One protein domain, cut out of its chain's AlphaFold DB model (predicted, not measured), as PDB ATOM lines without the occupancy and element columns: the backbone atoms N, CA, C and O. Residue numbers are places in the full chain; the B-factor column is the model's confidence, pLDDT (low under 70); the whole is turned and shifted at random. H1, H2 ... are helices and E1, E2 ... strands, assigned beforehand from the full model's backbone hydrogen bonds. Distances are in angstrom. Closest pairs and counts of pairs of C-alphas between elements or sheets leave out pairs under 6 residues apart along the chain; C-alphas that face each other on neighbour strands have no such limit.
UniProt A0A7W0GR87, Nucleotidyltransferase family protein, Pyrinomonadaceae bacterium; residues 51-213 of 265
ATOM      1  N   ALA A  51     239.774 185.594 185.650       91.88
ATOM      2  CA  ALA A  51     239.779 185.774 184.208       91.88
ATOM      3  C   ALA A  51     239.158 184.567 183.497       91.88
ATOM      4  O   ALA A  51     239.302 183.435 183.972       91.88
ATOM      5  N   PRO A  52     238.542 184.772 182.320       92.31
ATOM      6  CA  PRO A  52     238.132 183.668 181.464       92.31
ATOM      7  C   PRO A  52     239.335 182.792 181.094       92.31
ATOM      8  O   PRO A  52     240.438 183.306 180.872       92.31
ATOM      9  N   LYS A  53     239.122 181.481 180.914       90.88
ATOM     10  CA  LYS A  53     240.213 180.505 180.681       90.88
ATOM     11  C   LYS A  53     241.155 180.881 179.539       90.88
ATOM     12  O   LYS A  53     242.351 180.624 179.614       90.88
ATOM     13  N   ARG A  54     240.636 181.541 178.500       92.06
ATOM     14  CA  ARG A  54     241.418 181.988 177.336       92.06
ATOM     15  C   ARG A  54     242.554 182.960 177.668       92.06
ATOM     16  O   ARG A  54     243.474 183.082 176.871       92.06
ATOM     17  N   PHE A  55     242.497 183.653 178.802       91.94
ATOM     18  CA  PHE A  55     243.531 184.611 179.186       91.94
ATOM     19  C   PHE A  55     244.626 184.018 180.064       91.94
ATOM     20  O   PHE A  55     245.607 184.719 180.287       91.94
ATOM     21  N   HIS A  56     244.500 182.766 180.519       88.56
ATOM     22  CA  HIS A  56     245.510 182.084 181.335       88.56
ATOM     23  C   HIS A  56     246.042 182.980 182.465       88.56
ATOM     24  O   HIS A  56     247.140 183.525 182.392       88.56
ATOM     25  N   PHE A  57     245.209 183.182 183.485       90.31
ATOM     26  CA  PHE A  57     245.558 183.946 184.678       90.31
ATOM     27  C   PHE A  57     245.410 183.041 185.897       90.31
ATOM     28  O   PHE A  57     244.295 182.691 186.287       90.31
ATOM     29  N   ALA A  58     246.543 182.610 186.447       81.38
ATOM     30  CA  ALA A  58     246.613 181.546 187.446       81.38
ATOM     31  C   ALA A  58     246.739 182.088 188.878       81.38
ATOM     32  O   ALA A  58     247.606 181.663 189.635       81.38
ATOM     33  N   LEU A  59     245.884 183.039 189.262       71.44
ATOM     34  CA  LEU A  59     245.792 183.451 190.662       71.44
ATOM     35  C   LEU A  59     244.814 182.513 191.385       71.44
ATOM     36  O   LEU A  59     243.614 182.516 191.106       71.44
ATOM     37  N   ASN A  60     245.339 181.657 192.264       69.31
ATOM     38  CA  ASN A  60     244.551 180.656 192.978       69.31
ATOM     39  C   ASN A  60     243.592 181.336 193.980       69.31
ATOM     40  O   ASN A  60     244.069 182.029 194.883       69.31
ATOM     41  N   PRO A  61     242.264 181.115 193.882       69.81
ATOM     42  CA  PRO A  61     241.299 181.682 194.821       69.81
ATOM     43  C   PRO A  61     241.600 181.345 196.286       69.81
ATOM     44  O   PRO A  61     241.397 182.190 197.149       69.81
ATOM     45  N   GLY A  62     242.109 180.142 196.578       72.06
ATOM     46  CA  GLY A  62     242.452 179.732 197.944       72.06
ATOM     47  C   GLY A  62     243.560 180.592 198.556       72.06
ATOM     48  O   GLY A  62     243.409 181.086 199.670       72.06
ATOM     49  N   ASP A  63     244.623 180.839 197.791       73.81
ATOM     50  CA  ASP A  63     245.752 181.671 198.223       73.81
ATOM     51  C   ASP A  63     245.332 183.143 198.348       73.81
ATOM     52  O   ASP A  63     245.772 183.856 199.245       73.81
ATOM     53  N   PHE A  64     244.439 183.586 197.461       74.94
ATOM     54  CA  PHE A  64     243.836 184.915 197.484       74.94
ATOM     55  C   PHE A  64     242.981 185.147 198.744       74.94
ATOM     56  O   PHE A  64     243.176 186.138 199.444       74.94
ATOM     57  N   PHE A  65     242.067 184.228 199.087       82.19
ATOM     58  CA  PHE A  65     241.174 184.383 200.246       82.19
ATOM     59  C   PHE A  65     241.911 184.400 201.592       82.19
ATOM     60  O   PHE A  65     241.350 184.874 202.582       82.19
ATOM     61  N   GLN A  66     243.153 183.913 201.635       84.75
ATOM     62  CA  GLN A  66     244.027 184.019 202.806       84.75
ATOM     63  C   GLN A  66     244.646 185.414 202.966       84.75
ATOM     64  O   GLN A  66     245.025 185.776 204.075       84.75
ATOM     65  N   ARG A  67     244.734 186.201 201.886       86.81
ATOM     66  CA  ARG A  67     245.379 187.523 201.860       86.81
ATOM     67  C   ARG A  67     244.410 188.692 201.723       86.81
ATOM     68  O   ARG A  67     244.848 189.833 201.646       86.81
ATOM     69  N   VAL A  68     243.103 188.442 201.674       92.12
ATOM     70  CA  VAL A  68     242.121 189.533 201.610       92.12
ATOM     71  C   VAL A  68     242.252 190.459 202.815       92.12
ATOM     72  O   VAL A  68     242.376 190.011 203.955       92.12
ATOM     73  N   GLN A  69     242.168 191.753 202.546       92.62
ATOM     74  CA  GLN A  69     242.091 192.782 203.570       92.62
ATOM     75  C   GLN A  69     240.631 193.132 203.860       92.62
ATOM     76  O   GLN A  69     239.708 192.705 203.159       92.62
ATOM     77  N   THR A  70     240.428 193.926 204.904       94.38
ATOM     78  CA  THR A  70     239.113 194.421 205.295       94.38
ATOM     79  C   THR A  70     239.072 195.930 205.118       94.38
ATOM     80  O   THR A  70     239.965 196.625 205.589       94.38
ATOM     81  N   ILE A  71     238.032 196.428 204.456       93.19
ATOM     82  CA  ILE A  71     237.770 197.857 204.281       93.19
ATOM     83  C   ILE A  71     236.422 198.222 204.896       93.19
ATOM     84  O   ILE A  71     235.542 197.371 205.050       93.19
ATOM     85  N   THR A  72     236.249 199.500 205.215       95.12
ATOM     86  CA  THR A  72     234.953 200.051 205.623       95.12
ATOM     87  C   THR A  72     234.353 200.814 204.451       95.12
ATOM     88  O   THR A  72     234.999 201.702 203.899       95.12
ATOM     89  N   LEU A  73     233.129 200.463 204.062       93.00
ATOM     90  CA  LEU A  73     232.366 201.142 203.021       93.00
ATOM     91  C   LEU A  73     230.998 201.536 203.586       93.00
ATOM     92  O   LEU A  73     230.151 200.682 203.865       93.00
ATOM     93  N   GLY A  74     230.794 202.839 203.785       93.69
ATOM     94  CA  GLY A  74     229.660 203.339 204.563       93.69
ATOM     95  C   GLY A  74     229.708 202.782 205.988       93.69
ATOM     96  O   GLY A  74     230.734 202.876 206.654       93.69
ATOM     97  N   ASN A  75     228.618 202.150 206.425       94.19
ATOM     98  CA  ASN A  75     228.523 201.518 207.748       94.19
ATOM     99  C   ASN A  75     228.872 200.019 207.731       94.19
ATOM    100  O   ASN A  75     228.647 199.330 208.722       94.19
ATOM    101  N   ASN A  76     229.373 199.500 206.606       95.69
ATOM    102  CA  ASN A  76     229.626 198.076 206.426       95.69
ATOM    103  C   ASN A  76     231.117 197.775 206.356       95.69
ATOM    104  O   ASN A  76     231.904 198.508 205.757       95.69
ATOM    105  N   THR A  77     231.482 196.629 206.913       96.12
ATOM    106  CA  THR A  77     232.826 196.070 206.839       96.12
ATOM    107  C   THR A  77     232.857 194.994 205.759       96.12
ATOM    108  O   THR A  77     232.103 194.024 205.821       96.12
ATOM    109  N   LEU A  78     233.721 195.163 204.758       94.62
ATOM    110  CA  LEU A  78     233.795 194.296 203.582       94.62
ATOM    111  C   LEU A  78     235.197 193.719 203.420       94.62
ATOM    112  O   LEU A  78     236.194 194.398 203.656       94.62
ATOM    113  N   ARG A  79     235.278 192.467 202.961       93.62
ATOM    114  CA  ARG A  79     236.546 191.847 202.562       93.62
ATOM    115  C   ARG A  79     236.826 192.163 201.098       93.62
ATOM    116  O   ARG A  79     235.945 192.001 200.258       93.62
ATOM    117  N   THR A  80     238.050 192.572 200.796       92.62
ATOM    118  CA  THR A  80     238.512 192.878 199.436       92.62
ATOM    119  C   THR A  80     239.939 192.371 199.221       92.62
ATOM    120  O   THR A  80     240.592 191.905 200.153       92.62
ATOM    121  N   PHE A  81     240.428 192.424 197.988       91.88
ATOM    122  CA  PHE A  81     241.807 192.078 197.638       91.88
ATOM    123  C   PHE A  81     242.818 192.848 198.485       91.88
ATOM    124  O   PHE A  81     242.587 194.024 198.757       91.88
ATOM    125  N   SER A  82     243.952 192.228 198.847       93.06
ATOM    126  CA  SER A  82     245.117 193.020 199.270       93.06
ATOM    127  C   SER A  82     245.514 193.975 198.145       93.06
ATOM    128  O   SER A  82     245.223 193.714 196.973       93.06
ATOM    129  N   ASN A  83     246.196 195.066 198.481       95.00
ATOM    130  CA  ASN A  83     246.631 196.032 197.475       95.00
ATOM    131  C   ASN A  83     247.540 195.367 196.429       95.00
ATOM    132  O   ASN A  83     247.392 195.623 195.237       95.00
ATOM    133  N   GLU A  84     248.407 194.440 196.843       95.25
ATOM    134  CA  GLU A  84     249.312 193.716 195.947       95.25
ATOM    135  C   GLU A  84     248.562 192.838 194.943       95.25
ATOM    136  O   GLU A  84     248.844 192.883 193.744       95.25
ATOM    137  N   ASP A  85     247.590 192.049 195.412       93.88
ATOM    138  CA  ASP A  85     246.781 191.199 194.536       93.88
ATOM    139  C   ASP A  85     245.869 192.041 193.631       93.88
ATOM    140  O   ASP A  85     245.675 191.700 192.460       93.88
ATOM    141  N   LEU A  86     245.351 193.166 194.139       94.94
ATOM    142  CA  LEU A  86     244.504 194.072 193.371       94.94
ATOM    143  C   LEU A  86     245.277 194.756 192.239       94.94
ATOM    144  O   LEU A  86     244.762 194.827 191.127       94.94
ATOM    145  N   VAL A  87     246.523 195.184 192.474       97.31
ATOM    146  CA  VAL A  87     247.404 195.728 191.424       97.31
ATOM    147  C   VAL A  87     247.578 194.713 190.290       97.31
ATOM    148  O   VAL A  87     247.354 195.037 189.121       97.31
ATOM    149  N   VAL A  88     247.914 193.460 190.617       96.44
ATOM    150  CA  VAL A  88     248.096 192.399 189.612       96.44
ATOM    151  C   VAL A  88     246.792 192.119 188.859       96.44
ATOM    152  O   VAL A  88     246.795 191.999 187.627       96.44
ATOM    153  N   PHE A  89     245.670 192.047 189.579       95.31
ATOM    154  CA  PHE A  89     244.354 191.819 188.991       95.31
ATOM    155  C   PHE A  89     243.929 192.951 188.050       95.31
ATOM    156  O   PHE A  89     243.510 192.662 186.929       95.31
ATOM    157  N   LEU A  90     244.078 194.219 188.450       97.44
ATOM    158  CA  LEU A  90     243.724 195.375 187.623       97.44
ATOM    159  C   LEU A  90     244.565 195.434 186.343       97.44
ATOM    160  O   LEU A  90     244.016 195.661 185.265       97.44
ATOM    161  N   CYS A  91     245.867 195.140 186.423       97.88
ATOM    162  CA  CYS A  91     246.722 195.046 185.239       97.88
ATOM    163  C   CYS A  91     246.272 193.942 184.274       97.88
ATOM    164  O   CYS A  91     246.249 194.134 183.054       97.88
ATOM    165  N   MET A  92     245.887 192.778 184.803       95.62
ATOM    166  CA  MET A  92     245.315 191.709 183.990       95.62
ATOM    167  C   MET A  92     243.969 192.127 183.384       95.62
ATOM    168  O   MET A  92     243.772 191.938 182.184       95.62
ATOM    169  N   HIS A  93     243.073 192.722 184.175       95.56
ATOM    170  CA  HIS A  93     241.742 193.151 183.749       95.56
ATOM    171  C   HIS A  93     241.820 194.196 182.630       95.56
ATOM    172  O   HIS A  93     241.210 194.018 181.576       95.56
ATOM    173  N   GLY A  94     242.640 195.234 182.801       96.25
ATOM    174  CA  GLY A  94     242.870 196.233 181.762       96.25
ATOM    175  C   GLY A  94     243.417 195.605 180.480       96.25
ATOM    176  O   GLY A  94     242.870 195.823 179.397       96.25
ATOM    177  N   ALA A  95     244.418 194.724 180.589       95.44
ATOM    178  CA  ALA A  95     244.982 194.027 179.435       95.44
ATOM    179  C   ALA A  95     243.958 193.118 178.723       95.44
ATOM    180  O   ALA A  95     243.912 193.097 177.491       95.44
ATOM    181  N   LYS A  96     243.096 192.403 179.464       92.31
ATOM    182  CA  LYS A  96     242.061 191.515 178.891       92.31
ATOM    183  C   LYS A  96     241.083 192.287 177.995       92.31
ATOM    184  O   LYS A  96     240.558 191.730 177.025       92.31
ATOM    185  N   HIS A  97     240.889 193.568 178.293       92.50
ATOM    186  CA  HIS A  97     240.044 194.488 177.547       92.50
ATOM    187  C   HIS A  97     240.818 195.523 176.714       92.50
ATOM    188  O   HIS A  97     240.229 196.492 176.242       92.50
ATOM    189  N   LEU A  98     242.117 195.307 176.477       93.94
ATOM    190  CA  LEU A  98     242.979 196.179 175.674       93.94
ATOM    191  C   LEU A  98     243.044 197.642 176.156       93.94
ATOM    192  O   LEU A  98     243.324 198.530 175.356       93.94
ATOM    193  N   TRP A  99     242.777 197.899 177.439       94.88
ATOM    194  CA  TRP A  99     242.844 199.238 178.032       94.88
ATOM    195  C   TRP A  99     241.963 200.294 177.335       94.88
ATOM    196  O   TRP A  99     242.275 201.480 177.356       94.88
ATOM    197  N   VAL A 100     240.840 199.884 176.730       92.25
ATOM    198  CA  VAL A 100     239.951 200.790 175.971       92.25
ATOM    199  C   VAL A 100     239.188 201.810 176.829       92.25
ATOM    200  O   VAL A 100     238.518 202.676 176.275       92.25
ATOM    201  N   ARG A 101     239.256 201.723 178.164       92.31
ATOM    202  CA  ARG A 101     238.646 202.692 179.087       92.31
ATOM    203  C   ARG A 101     239.720 203.321 179.968       92.31
ATOM    204  O   ARG A 101     240.440 202.607 180.667       92.31
ATOM    205  N   LEU A 102     239.765 204.656 179.986       94.25
ATOM    206  CA  LEU A 102     240.680 205.429 180.837       94.25
ATOM    207  C   LEU A 102     240.508 205.100 182.321       94.25
ATOM    208  O   LEU A 102     241.496 205.039 183.046       94.25
ATOM    209  N   GLU A 103     239.282 204.797 182.754       95.81
ATOM    210  CA  GLU A 103     238.990 204.435 184.144       95.81
ATOM    211  C   GLU A 103     239.844 203.270 184.661       95.81
ATOM    212  O   GLU A 103     240.152 203.240 185.846       95.81
ATOM    213  N   TRP A 104     240.245 202.319 183.808       97.12
ATOM    214  CA  TRP A 104     241.045 201.174 184.243       97.12
ATOM    215  C   TRP A 104     242.476 201.588 184.568       97.12
ATOM    216  O   TRP A 104     243.052 201.095 185.535       97.12
ATOM    217  N   ILE A 105     243.033 202.521 183.791       97.69
ATOM    218  CA  ILE A 105     244.357 203.094 184.051       97.69
ATOM    219  C   ILE A 105     244.278 204.003 185.278       97.69
ATOM    220  O   ILE A 105     245.092 203.869 186.191       97.69
ATOM    221  N   SER A 106     243.262 204.869 185.340       97.69
ATOM    222  CA  SER A 106     243.043 205.759 186.481       97.69
ATOM    223  C   SER A 106     242.865 204.978 187.779       97.69
ATOM    224  O   SER A 106     243.529 205.286 188.754       97.69
ATOM    225  N   SER A 107     242.039 203.928 187.801       97.44
ATOM    226  CA  SER A 107     241.801 203.130 189.014       97.44
ATOM    227  C   SER A 107     243.076 202.468 189.529       97.44
ATOM    228  O   SER A 107     243.304 202.433 190.734       97.44
ATOM    229  N   LEU A 108     243.932 201.977 188.627       98.38
ATOM    230  CA  LEU A 108     245.234 201.425 188.998       98.38
ATOM    231  C   LEU A 108     246.165 202.503 189.570       98.38
ATOM    232  O   LEU A 108     246.786 202.283 190.607       98.38
ATOM    233  N   ALA A 109     246.248 203.669 188.925       98.12
ATOM    234  CA  ALA A 109     247.068 204.779 189.406       98.12
ATOM    235  C   ALA A 109     246.590 205.301 190.773       98.12
ATOM    236  O   ALA A 109     247.399 205.523 191.670       98.12
ATOM    237  N   GLU A 110     245.275 205.443 190.958       97.62
ATOM    238  CA  GLU A 110     244.665 205.857 192.224       97.62
ATOM    239  C   GLU A 110     244.865 204.812 193.325       97.62
ATOM    240  O   GLU A 110     245.139 205.178 194.466       97.62
ATOM    241  N   LEU A 111     244.783 203.517 193.003       97.25
ATOM    242  CA  LEU A 111     245.104 202.462 193.961       97.25
ATOM    243  C   LEU A 111     246.545 202.599 194.453       97.25
ATOM    244  O   LEU A 111     246.770 202.604 195.658       97.25
ATOM    245  N   ILE A 112     247.507 202.730 193.534       97.69
ATOM    246  CA  ILE A 112     248.930 202.830 193.880       97.69
ATOM    247  C   ILE A 112     249.190 204.080 194.719       97.69
ATOM    248  O   ILE A 112     249.856 203.994 195.744       97.69
ATOM    249  N   ARG A 113     248.630 205.229 194.323       96.44
ATOM    250  CA  ARG A 113     248.861 206.498 195.022       96.44
ATOM    251  C   ARG A 113     248.300 206.512 196.444       96.44
ATOM    252  O   ARG A 113     248.912 207.100 197.324       96.44
ATOM    253  N   ASN A 114     247.120 205.930 196.657       94.31
ATOM    254  CA  ASN A 114     246.427 206.007 197.948       94.31
ATOM    255  C   ASN A 114     246.704 204.796 198.860       94.31
ATOM    256  O   ASN A 114     246.147 204.723 199.953       94.31
ATOM    257  N   SER A 115     247.523 203.837 198.423       93.19
ATOM    258  CA  SER A 115     247.893 202.671 199.227       93.19
ATOM    259  C   SER A 115     249.262 202.874 199.858       93.19
ATOM    260  O   SER A 115     250.280 202.876 199.167       93.19
ATOM    261  N   GLU A 116     249.304 202.971 201.181       87.12
ATOM    262  CA  GLU A 116     250.569 202.968 201.908       87.12
ATOM    263  C   GLU A 116     251.160 201.551 201.961       87.12
ATOM    264  O   GLU A 116     250.444 200.564 202.144       87.12
ATOM    265  N   GLY A 117     252.481 201.444 201.804       89.19
ATOM    266  CA  GLY A 117     253.213 200.209 202.091       89.19
ATOM    267  C   GLY A 117     253.012 199.049 201.110       89.19
ATOM    268  O   GLY A 117     253.218 197.907 201.516       89.19
ATOM    269  N   ILE A 118     252.651 199.302 199.839       95.81
ATOM    270  CA  ILE A 118     252.589 198.241 198.812       95.81
ATOM    271  C   ILE A 118     253.915 197.471 198.776       95.81
ATOM    272  O   ILE A 118     254.977 198.030 198.476       95.81
ATOM    273  N   ASN A 119     253.852 196.158 199.003       95.94
ATOM    274  CA  ASN A 119     255.024 195.302 198.875       95.94
ATOM    275  C   ASN A 119     255.261 194.927 197.404       95.94
ATOM    276  O   ASN A 119     254.749 193.931 196.888       95.94
ATOM    277  N   TRP A 120     256.096 195.712 196.724       96.88
ATOM    278  CA  TRP A 120     256.426 195.503 195.312       96.88
ATOM    279  C   TRP A 120     257.120 194.166 195.013       96.88
ATOM    280  O   TRP A 120     256.963 193.640 193.911       96.88
ATOM    281  N   VAL A 121     257.831 193.577 195.980       96.00
ATOM    282  CA  VAL A 121     258.389 192.222 195.828       96.00
ATOM    283  C   VAL A 121     257.248 191.214 195.715       96.00
ATOM    284  O   VAL A 121     257.217 190.424 194.770       96.00
ATOM    285  N   THR A 122     256.254 191.306 196.602       94.25
ATOM    286  CA  THR A 122     255.048 190.469 196.563       94.25
ATOM    287  C   THR A 122     254.225 190.692 195.294       94.25
ATOM    288  O   THR A 122     253.796 189.714 194.686       94.25
ATOM    289  N   VAL A 123     254.055 191.936 194.826       96.00
ATOM    290  CA  VAL A 123     253.367 192.233 193.549       96.00
ATOM    291  C   VAL A 123     254.016 191.478 192.386       96.00
ATOM    292  O   VAL A 123     253.336 190.805 191.606       96.00
ATOM    293  N   VAL A 124     255.344 191.563 192.272       96.62
ATOM    294  CA  VAL A 124     256.095 190.910 191.194       96.62
ATOM    295  C   VAL A 124     256.047 189.384 191.332       96.62
ATOM    296  O   VAL A 124     255.873 188.684 190.333       96.62
ATOM    297  N   GLU A 125     256.169 188.842 192.545       93.75
ATOM    298  CA  GLU A 125     256.030 187.402 192.797       93.75
ATOM    299  C   GLU A 125     254.639 186.879 192.435       93.75
ATOM    300  O   GLU A 125     254.533 185.856 191.751       93.75
ATOM    301  N   ASN A 126     253.584 187.591 192.828       92.81
ATOM    302  CA  ASN A 126     252.209 187.227 192.502       92.81
ATOM    303  C   ASN A 126     252.002 187.254 190.989       92.81
ATOM    304  O   ASN A 126     251.511 186.272 190.436       92.81
ATOM    305  N   ALA A 127     252.486 188.295 190.302       94.69
ATOM    306  CA  ALA A 127     252.402 188.382 188.848       94.69
ATOM    307  C   ALA A 127     253.153 187.250 188.126       94.69
ATOM    308  O   ALA A 127     252.663 186.744 187.116       94.69
ATOM    309  N   ARG A 128     254.312 186.811 188.640       93.94
ATOM    310  CA  ARG A 128     255.027 185.636 188.107       93.94
ATOM    311  C   ARG A 128     254.225 184.355 188.304       93.94
ATOM    312  O   ARG A 128     254.074 183.583 187.361       93.94
ATOM    313  N   ARG A 129     253.694 184.135 189.511       91.75
ATOM    314  CA  ARG A 129     252.890 182.947 189.845       91.75
ATOM    315  C   ARG A 129     251.613 182.865 189.005       91.75
ATOM    316  O   ARG A 129     251.206 181.767 188.641       91.75
ATOM    317  N   SER A 130     251.020 184.006 188.654       91.94
ATOM    318  CA  SER A 130     249.799 184.081 187.847       91.94
ATOM    319  C   SER A 130     250.020 184.231 186.336       91.94
ATOM    320  O   SER A 130     249.029 184.380 185.615       91.94
ATOM    321  N   TYR A 131     251.266 184.183 185.847       93.19
ATOM    322  CA  TYR A 131     251.631 184.369 184.429       93.19
ATOM    323  C   TYR A 131     251.139 185.701 183.837       93.19
ATOM    324  O   TYR A 131     250.555 185.775 182.748       93.19
ATOM    325  N   SER A 132     251.322 186.777 184.595       94.56
ATOM    326  CA  SER A 132     250.855 188.118 184.255       94.56
ATOM    327  C   SER A 132     251.917 189.194 184.446       94.56
ATOM    328  O   SER A 132     251.562 190.362 184.592       94.56
ATOM    329  N   LEU A 133     253.202 188.843 184.448       95.62
ATOM    330  CA  LEU A 133     254.281 189.797 184.679       95.62
ATOM    331  C   LEU A 133     254.349 190.865 183.577       95.62
ATOM    332  O   LEU A 133     254.448 192.053 183.872       95.62
ATOM    333  N   ARG A 134     254.202 190.485 182.305       96.38
ATOM    334  CA  ARG A 134     254.162 191.436 181.178       96.38
ATOM    335  C   ARG A 134     252.941 192.355 181.239       96.38
ATOM    336  O   ARG A 134     253.049 193.541 180.935       96.38
ATOM    337  N   ARG A 135     251.791 191.825 181.672       96.81
ATOM    338  CA  ARG A 135     250.558 192.605 181.881       96.81
ATOM    339  C   ARG A 135     250.712 193.592 183.030       96.81
ATOM    340  O   ARG A 135     250.293 194.734 182.883       96.81
ATOM    341  N   LEU A 136     251.327 193.151 184.133       97.69
ATOM    342  CA  LEU A 136     251.679 194.001 185.266       97.69
ATOM    343  C   LEU A 136     252.505 195.188 184.778       97.69
ATOM    344  O   LEU A 136     252.079 196.320 184.973       97.69
ATOM    345  N   LEU A 137     253.626 194.937 184.096       97.31
ATOM    346  CA  LEU A 137     254.506 196.015 183.644       97.31
ATOM    347  C   LEU A 137     253.813 196.987 182.698       97.31
ATOM    348  O   LEU A 137     253.935 198.191 182.895       97.31
ATOM    349  N   LEU A 138     253.044 196.492 181.723       97.56
ATOM    350  CA  LEU A 138     252.275 197.371 180.845       97.56
ATOM    351  C   LEU A 138     251.312 198.261 181.645       97.56
ATOM    352  O   LEU A 138     251.268 199.464 181.414       97.56
ATOM    353  N   GLY A 139     250.562 197.692 182.593       98.00
ATOM    354  CA  GLY A 139     249.641 198.463 183.429       98.00
ATOM    355  C   GLY A 139     250.354 199.509 184.286       98.00
ATOM    356  O   GLY A 139     249.912 200.652 184.337       98.00
ATOM    357  N   LEU A 140     251.492 199.159 184.895       97.69
ATOM    358  CA  LEU A 140     252.296 200.089 185.693       97.69
ATOM    359  C   LEU A 140     252.897 201.220 184.849       97.69
ATOM    360  O   LEU A 140     252.927 202.361 185.300       97.69
ATOM    361  N   MET A 141     253.331 200.930 183.619       96.50
ATOM    362  CA  MET A 141     253.798 201.953 182.678       96.50
ATOM    363  C   MET A 141     252.668 202.919 182.315       96.50
ATOM    364  O   MET A 141     252.847 204.126 182.404       96.50
ATOM    365  N   LEU A 142     251.483 202.394 181.986       97.31
ATOM    366  CA  LEU A 142     250.309 203.215 181.681       97.31
ATOM    367  C   LEU A 142     249.872 204.072 182.879       97.31
ATOM    368  O   LEU A 142     249.527 205.238 182.708       97.31
ATOM    369  N   ALA A 143     249.900 203.509 184.090       97.62
ATOM    370  CA  ALA A 143     249.578 204.237 185.313       97.62
ATOM    371  C   ALA A 143     250.585 205.367 185.578       97.62
ATOM    372  O   ALA A 143     250.169 206.483 185.881       97.62
ATOM    373  N   LYS A 144     251.888 205.101 185.410       96.00
ATOM    374  CA  LYS A 144     252.959 206.091 185.598       96.00
ATOM    375  C   LYS A 144     252.924 207.194 184.539       96.00
ATOM    376  O   LYS A 144     253.165 208.350 184.864       96.00
ATOM    377  N   ASP A 145     252.570 206.855 183.302       94.38
ATOM    378  CA  ASP A 145     252.354 207.832 182.232       94.38
ATOM    379  C   ASP A 145     251.185 208.775 182.547       94.38
ATOM    380  O   ASP A 145     251.273 209.978 182.307       94.38
ATOM    381  N   LEU A 146     250.083 208.236 183.084       95.56
ATOM    382  CA  LEU A 146     248.919 209.032 183.476       95.56
ATOM    383  C   LEU A 146     249.196 209.875 184.731       95.56
ATOM    384  O   LEU A 146     248.685 210.988 184.854       95.56
ATOM    385  N   ARG A 147     249.971 209.328 185.672       95.31
ATOM    386  CA  ARG A 147     250.277 209.917 186.977       95.31
ATOM    387  C   ARG A 147     251.769 209.800 187.289       95.31
ATOM    388  O   ARG A 147     252.177 208.852 187.958       95.31
ATOM    389  N   PRO A 148     252.586 210.769 186.843       95.06
ATOM    390  CA  PRO A 148     254.029 210.751 187.082       95.06
ATOM    391  C   PRO A 148     254.428 210.806 188.563       95.06
ATOM    392  O   PRO A 148     255.561 210.469 188.894       95.06
ATOM    393  N   ASP A 149     253.511 211.230 189.438       94.06
ATOM    394  CA  ASP A 149     253.688 211.339 190.887       94.06
ATOM    395  C   ASP A 149     253.618 209.998 191.635       94.06
ATOM    396  O   ASP A 149     253.944 209.958 192.818       94.06
ATOM    397  N   ILE A 150     253.210 208.896 190.988       95.25
ATOM    398  CA  ILE A 150     253.178 207.589 191.659       95.25
ATOM    399  C   ILE A 150     254.585 207.011 191.842       95.25
ATOM    400  O   ILE A 150     255.395 206.941 190.911       95.25
ATOM    401  N   GLU A 151     254.850 206.510 193.043       92.06
ATOM    402  CA  GLU A 151     256.122 205.887 193.383       92.06
ATOM    403  C   GLU A 151     256.080 204.383 193.100       92.06
ATOM    404  O   GLU A 151     255.392 203.605 193.761       92.06
ATOM    405  N   ILE A 152     256.838 203.965 192.085       94.75
ATOM    406  CA  ILE A 152     257.046 202.557 191.733       94.75
ATOM    407  C   ILE A 152     258.560 202.329 191.665       94.75
ATOM    408  O   ILE A 152     259.214 203.004 190.859       94.75
ATOM    409  N   PRO A 153     259.127 201.395 192.452       94.56
ATOM    410  CA  PRO A 153     260.554 201.099 192.426       94.56
ATOM    411  C   PRO A 153     261.025 200.691 191.027       94.56
ATOM    412  O   PRO A 153     260.402 199.855 190.369       94.56
ATOM    413  N   GLU A 154     262.156 201.240 190.577       90.00
ATOM    414  CA  GLU A 154     262.703 200.977 189.237       90.00
ATOM    415  C   GLU A 154     262.966 199.486 188.985       90.00
ATOM    416  O   GLU A 154     262.795 198.991 187.869       90.00
ATOM    417  N   GLN A 155     263.295 198.740 190.043       91.06
ATOM    418  CA  GLN A 155     263.546 197.301 190.000       91.06
ATOM    419  C   GLN A 155     262.323 196.505 189.526       91.06
ATOM    420  O   GLN A 155     262.485 195.416 188.974       91.06
ATOM    421  N   VAL A 156     261.106 197.039 189.691       93.62
ATOM    422  CA  VAL A 156     259.884 196.412 189.169       93.62
ATOM    423  C   VAL A 156     259.938 196.352 187.642       93.62
ATOM    424  O   VAL A 156     259.668 195.302 187.064       93.62
ATOM    425  N   PHE A 157     260.364 197.430 186.978       90.62
ATOM    426  CA  PHE A 157     260.446 197.493 185.514       90.62
ATOM    427  C   PHE A 157     261.580 196.633 184.938       90.62
ATOM    428  O   PHE A 157     261.484 196.178 183.800       90.62
ATOM    429  N   ALA A 158     262.606 196.323 185.734       88.56
ATOM    430  CA  ALA A 158     263.690 195.418 185.349       88.56
ATOM    431  C   ALA A 158     263.284 193.926 185.328       88.56
ATOM    432  O   ALA A 158     264.078 193.072 184.936       88.56
ATOM    433  N   ALA A 159     262.058 193.577 185.739       86.00
ATOM    434  CA  ALA A 159     261.638 192.186 185.913       86.00
ATOM    435  C   ALA A 159     261.394 191.401 184.605       86.00
ATOM    436  O   ALA A 159     261.242 190.179 184.669       86.00
ATOM    437  N   VAL A 160     261.327 192.060 183.440       81.19
ATOM    438  CA  VAL A 160     260.995 191.431 182.147       81.19
ATOM    439  C   VAL A 160     262.026 191.783 181.072       81.19
ATOM    440  O   VAL A 160     262.325 192.961 180.880       81.19
ATOM    441  N   PRO A 161     262.506 190.797 180.289       74.31
ATOM    442  CA  PRO A 161     263.313 191.071 179.105       74.31
ATOM    443  C   PRO A 161     262.465 191.681 177.973       74.31
ATOM    444  O   PRO A 161     261.290 191.345 177.801       74.31
ATOM    445  N   ASN A 162     263.082 192.524 177.140       80.06
ATOM    446  CA  ASN A 162     262.463 193.186 175.979       80.06
ATOM    447  C   ASN A 162     261.352 194.195 176.332       80.06
ATOM    448  O   ASN A 162     260.269 194.168 175.737       80.06
ATOM    449  N   ILE A 163     261.616 195.106 177.273       86.06
ATOM    450  CA  ILE A 163     260.669 196.161 177.679       86.06
ATOM    451  C   ILE A 163     260.219 197.060 176.511       86.06
ATOM    452  O   ILE A 163     259.078 197.512 176.499       86.06
ATOM    453  N   GLU A 164     261.047 197.222 175.474       88.56
ATOM    454  CA  GLU A 164     260.738 197.992 174.253       88.56
ATOM    455  C   GLU A 164     259.458 197.519 173.545       88.56
ATOM    456  O   GLU A 164     258.680 198.306 173.006       88.56
ATOM    457  N   SER A 165     259.199 196.207 173.554       90.31
ATOM    458  CA  SER A 165     257.959 195.648 173.004       90.31
ATOM    459  C   SER A 165     256.721 196.127 173.772       90.31
ATOM    460  O   SER A 165     255.713 196.480 173.162       90.31
ATOM    461  N   LEU A 166     256.820 196.215 175.103       91.44
ATOM    462  CA  LEU A 166     255.749 196.704 175.968       91.44
ATOM    463  C   LEU A 166     255.595 198.223 175.878       91.44
ATOM    464  O   LEU A 166     254.466 198.702 175.907       91.44
ATOM    465  N   GLN A 167     256.688 198.967 175.692       92.44
ATOM    466  CA  GLN A 167     256.648 200.412 175.427       92.44
ATOM    467  C   GLN A 167     255.834 200.718 174.168       92.44
ATOM    468  O   GLN A 167     254.882 201.494 174.240       92.44
ATOM    469  N   ARG A 168     256.098 200.008 173.062       92.31
ATOM    470  CA  ARG A 168     255.296 200.119 171.830       92.31
ATOM    471  C   ARG A 168     253.830 199.737 172.041       92.31
ATOM    472  O   ARG A 168     252.933 200.366 171.484       92.31
ATOM    473  N   CYS A 169     253.544 198.721 172.862       92.94
ATOM    474  CA  CYS A 169     252.161 198.425 173.246       92.94
ATOM    475  C   CYS A 169     251.511 199.574 174.023       92.94
ATOM    476  O   CYS A 169     250.357 199.896 173.744       92.94
ATOM    477  N   GLY A 170     252.231 200.181 174.967       94.56
ATOM    478  CA  GLY A 170     251.771 201.331 175.742       94.56
ATOM    479  C   GLY A 170     251.481 202.548 174.864       94.56
ATOM    480  O   GLY A 170     250.422 203.154 174.993       94.56
ATOM    481  N   GLU A 171     252.356 202.860 173.904       92.81
ATOM    482  CA  GLU A 171     252.114 203.867 172.853       92.81
ATOM    483  C   GLU A 171     250.818 203.585 172.094       92.81
ATOM    484  O   GLU A 171     249.928 204.430 172.052       92.81
ATOM    485  N   GLY A 172     250.651 202.356 171.599       91.62
ATOM    486  CA  GLY A 172     249.437 201.978 170.886       91.62
ATOM    487  C   GLY A 172     248.170 202.042 171.748       91.62
ATOM    488  O   GLY A 172     247.087 202.248 171.204       91.62
ATOM    489  N   VAL A 173     248.250 201.837 173.067       93.38
ATOM    490  CA  VAL A 173     247.113 202.062 173.982       93.38
ATOM    491  C   VAL A 173     246.806 203.558 174.083       93.38
ATOM    492  O   VAL A 173     245.652 203.946 173.908       93.38
ATOM    493  N   ARG A 174     247.828 204.399 174.290       90.94
ATOM    494  CA  ARG A 174     247.692 205.862 174.403       90.94
ATOM    495  C   ARG A 174     247.052 206.483 173.164       90.94
ATOM    496  O   ARG A 174     246.145 207.298 173.287       90.94
ATOM    497  N   GLU A 175     247.457 206.049 171.975       88.88
ATOM    498  CA  GLU A 175     246.881 206.536 170.717       88.88
ATOM    499  C   GLU A 175     245.395 206.192 170.569       88.88
ATOM    500  O   GLU A 175     244.639 206.955 169.966       88.88
ATOM    501  N   ARG A 176     244.964 205.042 171.104       88.00
ATOM    502  CA  ARG A 176     243.607 204.509 170.920       88.00
ATOM    503  C   ARG A 176     242.624 204.916 172.008       88.00
ATOM    504  O   ARG A 176     241.429 204.904 171.740       88.00
ATOM    505  N   ILE A 177     243.085 205.281 173.202       88.38
ATOM    506  CA  ILE A 177     242.203 205.485 174.364       88.38
ATOM    507  C   ILE A 177     241.182 206.618 174.177       88.38
ATOM    508  O   ILE A 177     240.111 206.589 174.776       88.38
ATOM    509  N   PHE A 178     241.489 207.584 173.308       85.25
ATOM    510  CA  PHE A 178     240.599 208.691 172.945       85.25
ATOM    511  C   PHE A 178     239.896 208.491 171.592       85.25
ATOM    512  O   PHE A 178     239.214 209.393 171.105       85.25
ATOM    513  N   GLN A 179     240.047 207.321 170.964       83.06
ATOM    514  CA  GLN A 179     239.382 206.987 169.707       83.06
ATOM    515  C   GLN A 179     238.081 206.220 169.968       83.06
ATOM    516  O   GLN A 179     238.011 205.340 170.817       83.06
ATOM    517  N   ILE A 180     237.050 206.487 169.159       70.75
ATOM    518  CA  ILE A 180     235.747 205.787 169.218       70.75
ATOM    519  C   ILE A 180     235.821 204.397 168.539       70.75
ATOM    520  O   ILE A 180     234.851 203.640 168.488       70.75
ATOM    521  N   LEU A 181     236.977 204.030 167.981       69.62
ATOM    522  CA  LEU A 181     237.144 202.789 167.236       69.62
ATOM    523  C   LEU A 181     237.419 201.618 168.179       69.62
ATOM    524  O   LEU A 181     238.460 201.544 168.826       69.62
ATOM    525  N   ALA A 182     236.496 200.656 168.199       68.50
ATOM    526  CA  ALA A 182     236.726 199.394 168.885       68.50
ATOM    527  C   ALA A 182     237.845 198.601 168.177       68.50
ATOM    528  O   ALA A 182     237.785 198.435 166.951       68.50
ATOM    529  N   PRO A 183     238.830 198.065 168.921       72.38
ATOM    530  CA  PRO A 183     239.897 197.265 168.338       72.38
ATOM    531  C   PRO A 183     239.322 196.025 167.660       72.38
ATOM    532  O   PRO A 183     238.410 195.361 168.169       72.38
ATOM    533  N   ASN A 184     239.863 195.692 166.492       81.06
ATOM    534  CA  ASN A 184     239.404 194.511 165.775       81.06
ATOM    535  C   ASN A 184     239.959 193.220 166.413       81.06
ATOM    536  O   ASN A 184     240.857 193.223 167.256       81.06
ATOM    537  N   LYS A 185     239.419 192.067 166.004       82.44
ATOM    538  CA  LYS A 185     239.778 190.765 166.593       82.44
ATOM    539  C   LYS A 185     241.240 190.363 166.366       82.44
ATOM    540  O   LYS A 185     241.795 189.665 167.209       82.44
ATOM    541  N   ILE A 186     241.846 190.777 165.251       80.12
ATOM    542  CA  ILE A 186     243.260 190.500 164.949       80.12
ATOM    543  C   ILE A 186     244.144 191.355 165.849       80.12
ATOM    544  O   ILE A 186     245.051 190.821 166.474       80.12
ATOM    545  N   GLU A 187     243.840 192.645 165.984       84.06
ATOM    546  CA  GLU A 187     244.545 193.540 166.906       84.06
ATOM    547  C   GLU A 187     244.477 193.022 168.341       84.06
ATOM    548  O   GLU A 187     245.498 192.973 169.019       84.06
ATOM    549  N   ALA A 188     243.306 192.558 168.783       86.69
ATOM    550  CA  ALA A 188     243.156 191.942 170.097       86.69
ATOM    551  C   ALA A 188     244.010 190.679 170.255       86.69
ATOM    552  O   ALA A 188     244.586 190.457 171.320       86.69
ATOM    553  N   PHE A 189     244.112 189.844 169.220       86.31
ATOM    554  CA  PHE A 189     244.964 188.660 169.259       86.31
ATOM    555  C   PHE A 189     246.454 189.021 169.299       86.31
ATOM    556  O   PHE A 189     247.164 188.520 170.167       86.31
ATOM    557  N   LEU A 190     246.917 189.916 168.421       89.38
ATOM    558  CA  LEU A 190     248.307 190.383 168.389       89.38
ATOM    559  C   LEU A 190     248.697 191.065 169.704       89.38
ATOM    560  O   LEU A 190     249.769 190.804 170.240       89.38
ATOM    561  N   PHE A 191     247.793 191.865 170.270       91.81
ATOM    562  CA  PHE A 191     247.977 192.463 171.586       91.81
ATOM    563  C   PHE A 191     248.148 191.391 172.667       91.81
ATOM    564  O   PHE A 191     249.110 191.439 173.423       91.81
ATOM    565  N   ASN A 192     247.266 190.383 172.717       91.94
ATOM    566  CA  ASN A 192     247.383 189.290 173.689       91.94
ATOM    567  C   ASN A 192     248.660 188.466 173.495       91.94
ATOM    568  O   ASN A 192     249.295 188.111 174.484       91.94
ATOM    569  N   LEU A 193     249.067 188.195 172.250       91.69
ATOM    570  CA  LEU A 193     250.362 187.576 171.976       91.69
ATOM    571  C   LEU A 193     251.486 188.392 172.593       91.69
ATOM    572  O   LEU A 193     252.392 187.803 173.164       91.69
ATOM    573  N   GLU A 194     251.441 189.718 172.507       92.38
ATOM    574  CA  GLU A 194     252.503 190.579 173.013       92.38
ATOM    575  C   GLU A 194     252.533 190.648 174.545       92.38
ATOM    576  O   GLU A 194     253.585 190.428 175.151       92.38
ATOM    577  N   VAL A 195     251.382 190.870 175.185       94.00
ATOM    578  CA  VAL A 195     251.292 191.143 176.632       94.00
ATOM    579  C   VAL A 195     251.213 189.896 177.513       94.00
ATOM    580  O   VAL A 195     251.259 190.023 178.731       94.00
ATOM    581  N   MET A 196     251.062 188.699 176.943       93.75
ATOM    582  CA  MET A 196     251.086 187.443 177.704       93.75
ATOM    583  C   MET A 196     252.511 186.935 177.909       93.75
ATOM    584  O   MET A 196     253.315 186.942 176.974       93.75
ATOM    585  N   ASP A 197     252.796 186.451 179.122       92.88
ATOM    586  CA  ASP A 197     254.114 185.937 179.520       92.88
ATOM    587  C   ASP A 197     254.552 184.771 178.625       92.88
ATOM    588  O   ASP A 197     255.664 184.775 178.097       92.88
ATOM    589  N   HIS A 198     253.651 183.816 178.372       92.12
ATOM    590  CA  HIS A 198     253.907 182.721 177.446       92.12
ATOM    591  C   HIS A 198     253.076 182.839 176.172       92.12
ATOM    592  O   HIS A 198     251.843 182.825 176.186       92.12
ATOM    593  N   LYS A 199     253.759 182.820 175.025       91.19
ATOM    594  CA  LYS A 199     253.101 182.867 173.712       91.19
ATOM    595  C   LYS A 199     252.222 181.633 173.455       91.19
ATOM    596  O   LYS A 199     251.183 181.749 172.812       91.19
ATOM    597  N   ARG A 200     252.577 180.468 174.019       93.56
ATOM    598  CA  ARG A 200     251.741 179.251 173.964       93.56
ATOM    599  C   ARG A 200     250.368 179.448 174.618       93.56
ATOM    600  O   ARG A 200     249.382 178.949 174.089       93.56
ATOM    601  N   ASP A 201     250.294 180.223 175.698       92.81
ATOM    602  CA  ASP A 201     249.051 180.473 176.433       92.81
ATOM    603  C   ASP A 201     248.147 181.421 175.630       92.81
ATOM    604  O   ASP A 201     246.931 181.238 175.567       92.81
ATOM    605  N   ALA A 202     248.741 182.389 174.926       92.25
ATOM    606  CA  ALA A 202     248.025 183.242 173.978       92.25
ATOM    607  C   ALA A 202     247.468 182.446 172.783       92.25
ATOM    608  O   ALA A 202     246.321 182.654 172.382       92.25
ATOM    609  N   ILE A 203     248.238 181.496 172.239       93.44
ATOM    610  CA  ILE A 203     247.791 180.606 171.154       93.44
ATOM    611  C   ILE A 203     246.675 179.668 171.639       93.44
ATOM    612  O   ILE A 203     245.639 179.554 170.986       93.44
ATOM    613  N   ALA A 204     246.826 179.040 172.808       94.25
ATOM    614  CA  ALA A 204     245.768 178.237 173.424       94.25
ATOM    615  C   ALA A 204     244.499 179.074 173.673       94.25
ATOM    616  O   ALA A 204     243.378 178.635 173.400       94.25
ATOM    617  N   GLY A 205     244.670 180.323 174.114       93.06
ATOM    618  CA  GLY A 205     243.598 181.300 174.254       93.06
ATOM    619  C   GLY A 205     242.887 181.617 172.939       93.06
ATOM    620  O   GLY A 205     241.659 181.726 172.923       93.06
ATOM    621  N   LEU A 206     243.628 181.700 171.828       92.25
ATOM    622  CA  LEU A 206     243.056 181.841 170.490       92.25
ATOM    623  C   LEU A 206     242.219 180.619 170.107       92.25
ATOM    624  O   LEU A 206     241.109 180.796 169.614       92.25
ATOM    625  N   PHE A 207     242.684 179.395 170.370       93.94
ATOM    626  CA  PHE A 207     241.884 178.194 170.109       93.94
ATOM    627  C   PHE A 207     240.568 178.207 170.889       93.94
ATOM    628  O   PHE A 207     239.507 177.986 170.306       93.94
ATOM    629  N   LEU A 208     240.599 178.561 172.178       94.12
ATOM    630  CA  LEU A 208     239.374 178.736 172.965       94.12
ATOM    631  C   LEU A 208     238.491 179.851 172.390       94.12
ATOM    632  O   LEU A 208     237.276 179.693 172.281       94.12
ATOM    633  N   PHE A 209     239.083 180.961 171.952       91.75
ATOM    634  CA  PHE A 209     238.353 182.029 171.277       91.75
ATOM    635  C   PHE A 209     237.729 181.574 169.951       91.75
ATOM    636  O   PHE A 209     236.640 182.034 169.622       91.75
ATOM    637  N   VAL A 210     238.352 180.689 169.182       92.56
ATOM    638  CA  VAL A 210     237.795 180.223 167.906       92.56
ATOM    639  C   VAL A 210     236.716 179.166 168.122       92.56
ATOM    640  O   VAL A 210     235.689 179.211 167.450       92.56
ATOM    641  N   LEU A 211     236.908 178.263 169.083       94.19
ATOM    642  CA  LEU A 211     236.105 177.047 169.207       94.19
ATOM    643  C   LEU A 211     234.973 177.142 170.232       94.19
ATOM    644  O   LEU A 211     233.938 176.520 170.031       94.19
ATOM    645  N   VAL A 212     235.126 177.901 171.322       94.81
ATOM    646  CA  VAL A 212     234.160 177.883 172.436       94.81
ATOM    647  C   VAL A 212     233.009 178.866 172.198       94.81
ATOM    648  O   VAL A 212     233.270 180.070 172.197       94.81
ATOM    649  N   PRO A 213     231.745 178.415 172.055       93.81
ATOM    650  CA  PRO A 213     230.574 179.285 171.901       93.81
ATOM    651  C   PRO A 213     230.471 180.344 173.002       93.81
ATOM    652  O   PRO A 213     230.863 180.109 174.139       93.81
TER     653      PRO A 213
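AT A GLANCE: This is residues 51 to 213 of the 265 residues of the protein "Nucleotidyltransferase family protein" of Pyrinomonadaceae bacterium (UniProt A0A7W0GR87). Two helices, H2 and H5, cross at about a right angle in the core; H3 folds back beside H2 and also crosses H5, while H4 packs on the first part of H2. H7, H8 and H9 make a row of helices, side by side and alternating in direction, across one end of this core, and at the far end of the longest axis a two-stranded hairpin, E1 and E2, sticks out with residues 72 to 77. The printed part has 163 residues with nine named helices and two named strands, in the order H1, E1, E2, H2, H3, H4, H5, H6, H7, H8, H9; the sheet has the order E1 - E2 and is antiparallel. The class is mostly helix. The whole is compact, with a radius of gyration of the C-alphas of 15.8 A, and rounded, with spans of 45 by 35 by 32 A.

IN THESE COORDINATES: Residues 51 to 60 come before the first named element. H1, residues 61 to 67, begins with C-alpha 61 at (241.299, 181.682, 194.821). E1 is residues 69 to 73, 12.8 A long, and E2 is residues 76 to 80, 12.4 A long. H2, residues 83 to 96, measures 19.7 A and begins with C-alpha 83 at (246.631, 196.032, 197.475). H3 is residues 102 to 114, 18.1 A; H4 is residues 120 to 129, 14.1 A; H5 is residues 133 to 146, 20.0 A. H6 has four residues, 154 to 157. H7, residues 163 to 176, measures 20.2 A, and H8, residues 185 to 195, measures 15.3 A. H9, residues 199 to 211, measures 18.5 A and ends with C-alpha 211 at (236.105, 177.047, 169.207).

HOW THE PARTS SIT: H5 is the hub, touching five other helices. With residues 135 to 140 it touches H2, about perpendicular at 88 degrees; the closest C-alphas, of Cys 91 and Gly 139, are 4.8 A apart. H3 touches H5 with residues 105 to 109, also at 88 degrees, closest at Ala 109 and Ala 143, 4.8 A between C-alphas. H2 and H3 form a helical hairpin at a shallow tilt of 13 degrees, opposite ways, with the C-alphas of Gly 94 and Trp 104 closest at 5.8 A. H4 touches residues 84 to 88 of H2 at a steep tilt of 49 degrees, the same way; the closest C-alphas, of Glu 84 and Val 123, are 4.9 A apart. H4 and H5 only just touch, only at the corner by their link, with the C-alphas of Ala 127 and Leu 133 closest at 4.8 A. H6 is close to H5 but not clearly touching, its nearest C-alphas being those of Leu 137 and Phe 157, 6.4 A apart. H7 touches H5 with residues 166 to 170 at a steep tilt of 52 degrees, the same way; the C-alphas of Leu 138 and Leu 166 are closest at 6.0 A. H7 and H8 form a helical hairpin at 36 degrees, only just steep, closest at Leu 166 and Val 195, 7.2 A between C-alphas. H8 and H9 form another at a shallow tilt of 26 degrees, with the C-alphas of Leu 193 and Ala 202 closest at 5.3 A. H7 and H9 are apart. H1 is close to H2 but not clearly touching, with the C-alphas of Phe 64 and Asp 85 closest at 7.5 A. E1 and E2 form a hairpin, with N 71 and O 78 at 2.9 A and N 69 and O 80 at 2.9 A, within hydrogen-bond range. Every O i to N i+4 pair is within hydrogen-bond range in H2, H3, H4, H5, H8 and H9, against 2 of 3 in H1 and 9 of 10 in H7; H6 is too short for such a pair.

THE WHOLE: The two C-alphas farthest apart, of Asn 75 and Asn 162, are 47.2 A from each other. The printed part has no cut. No link is long; those from H5 to H6 and from H7 to H8 are short, and the others are tight. The mean pLDDT of the printed part is 91.4, and residues 60 to 61 and 181 to 182 are under 70.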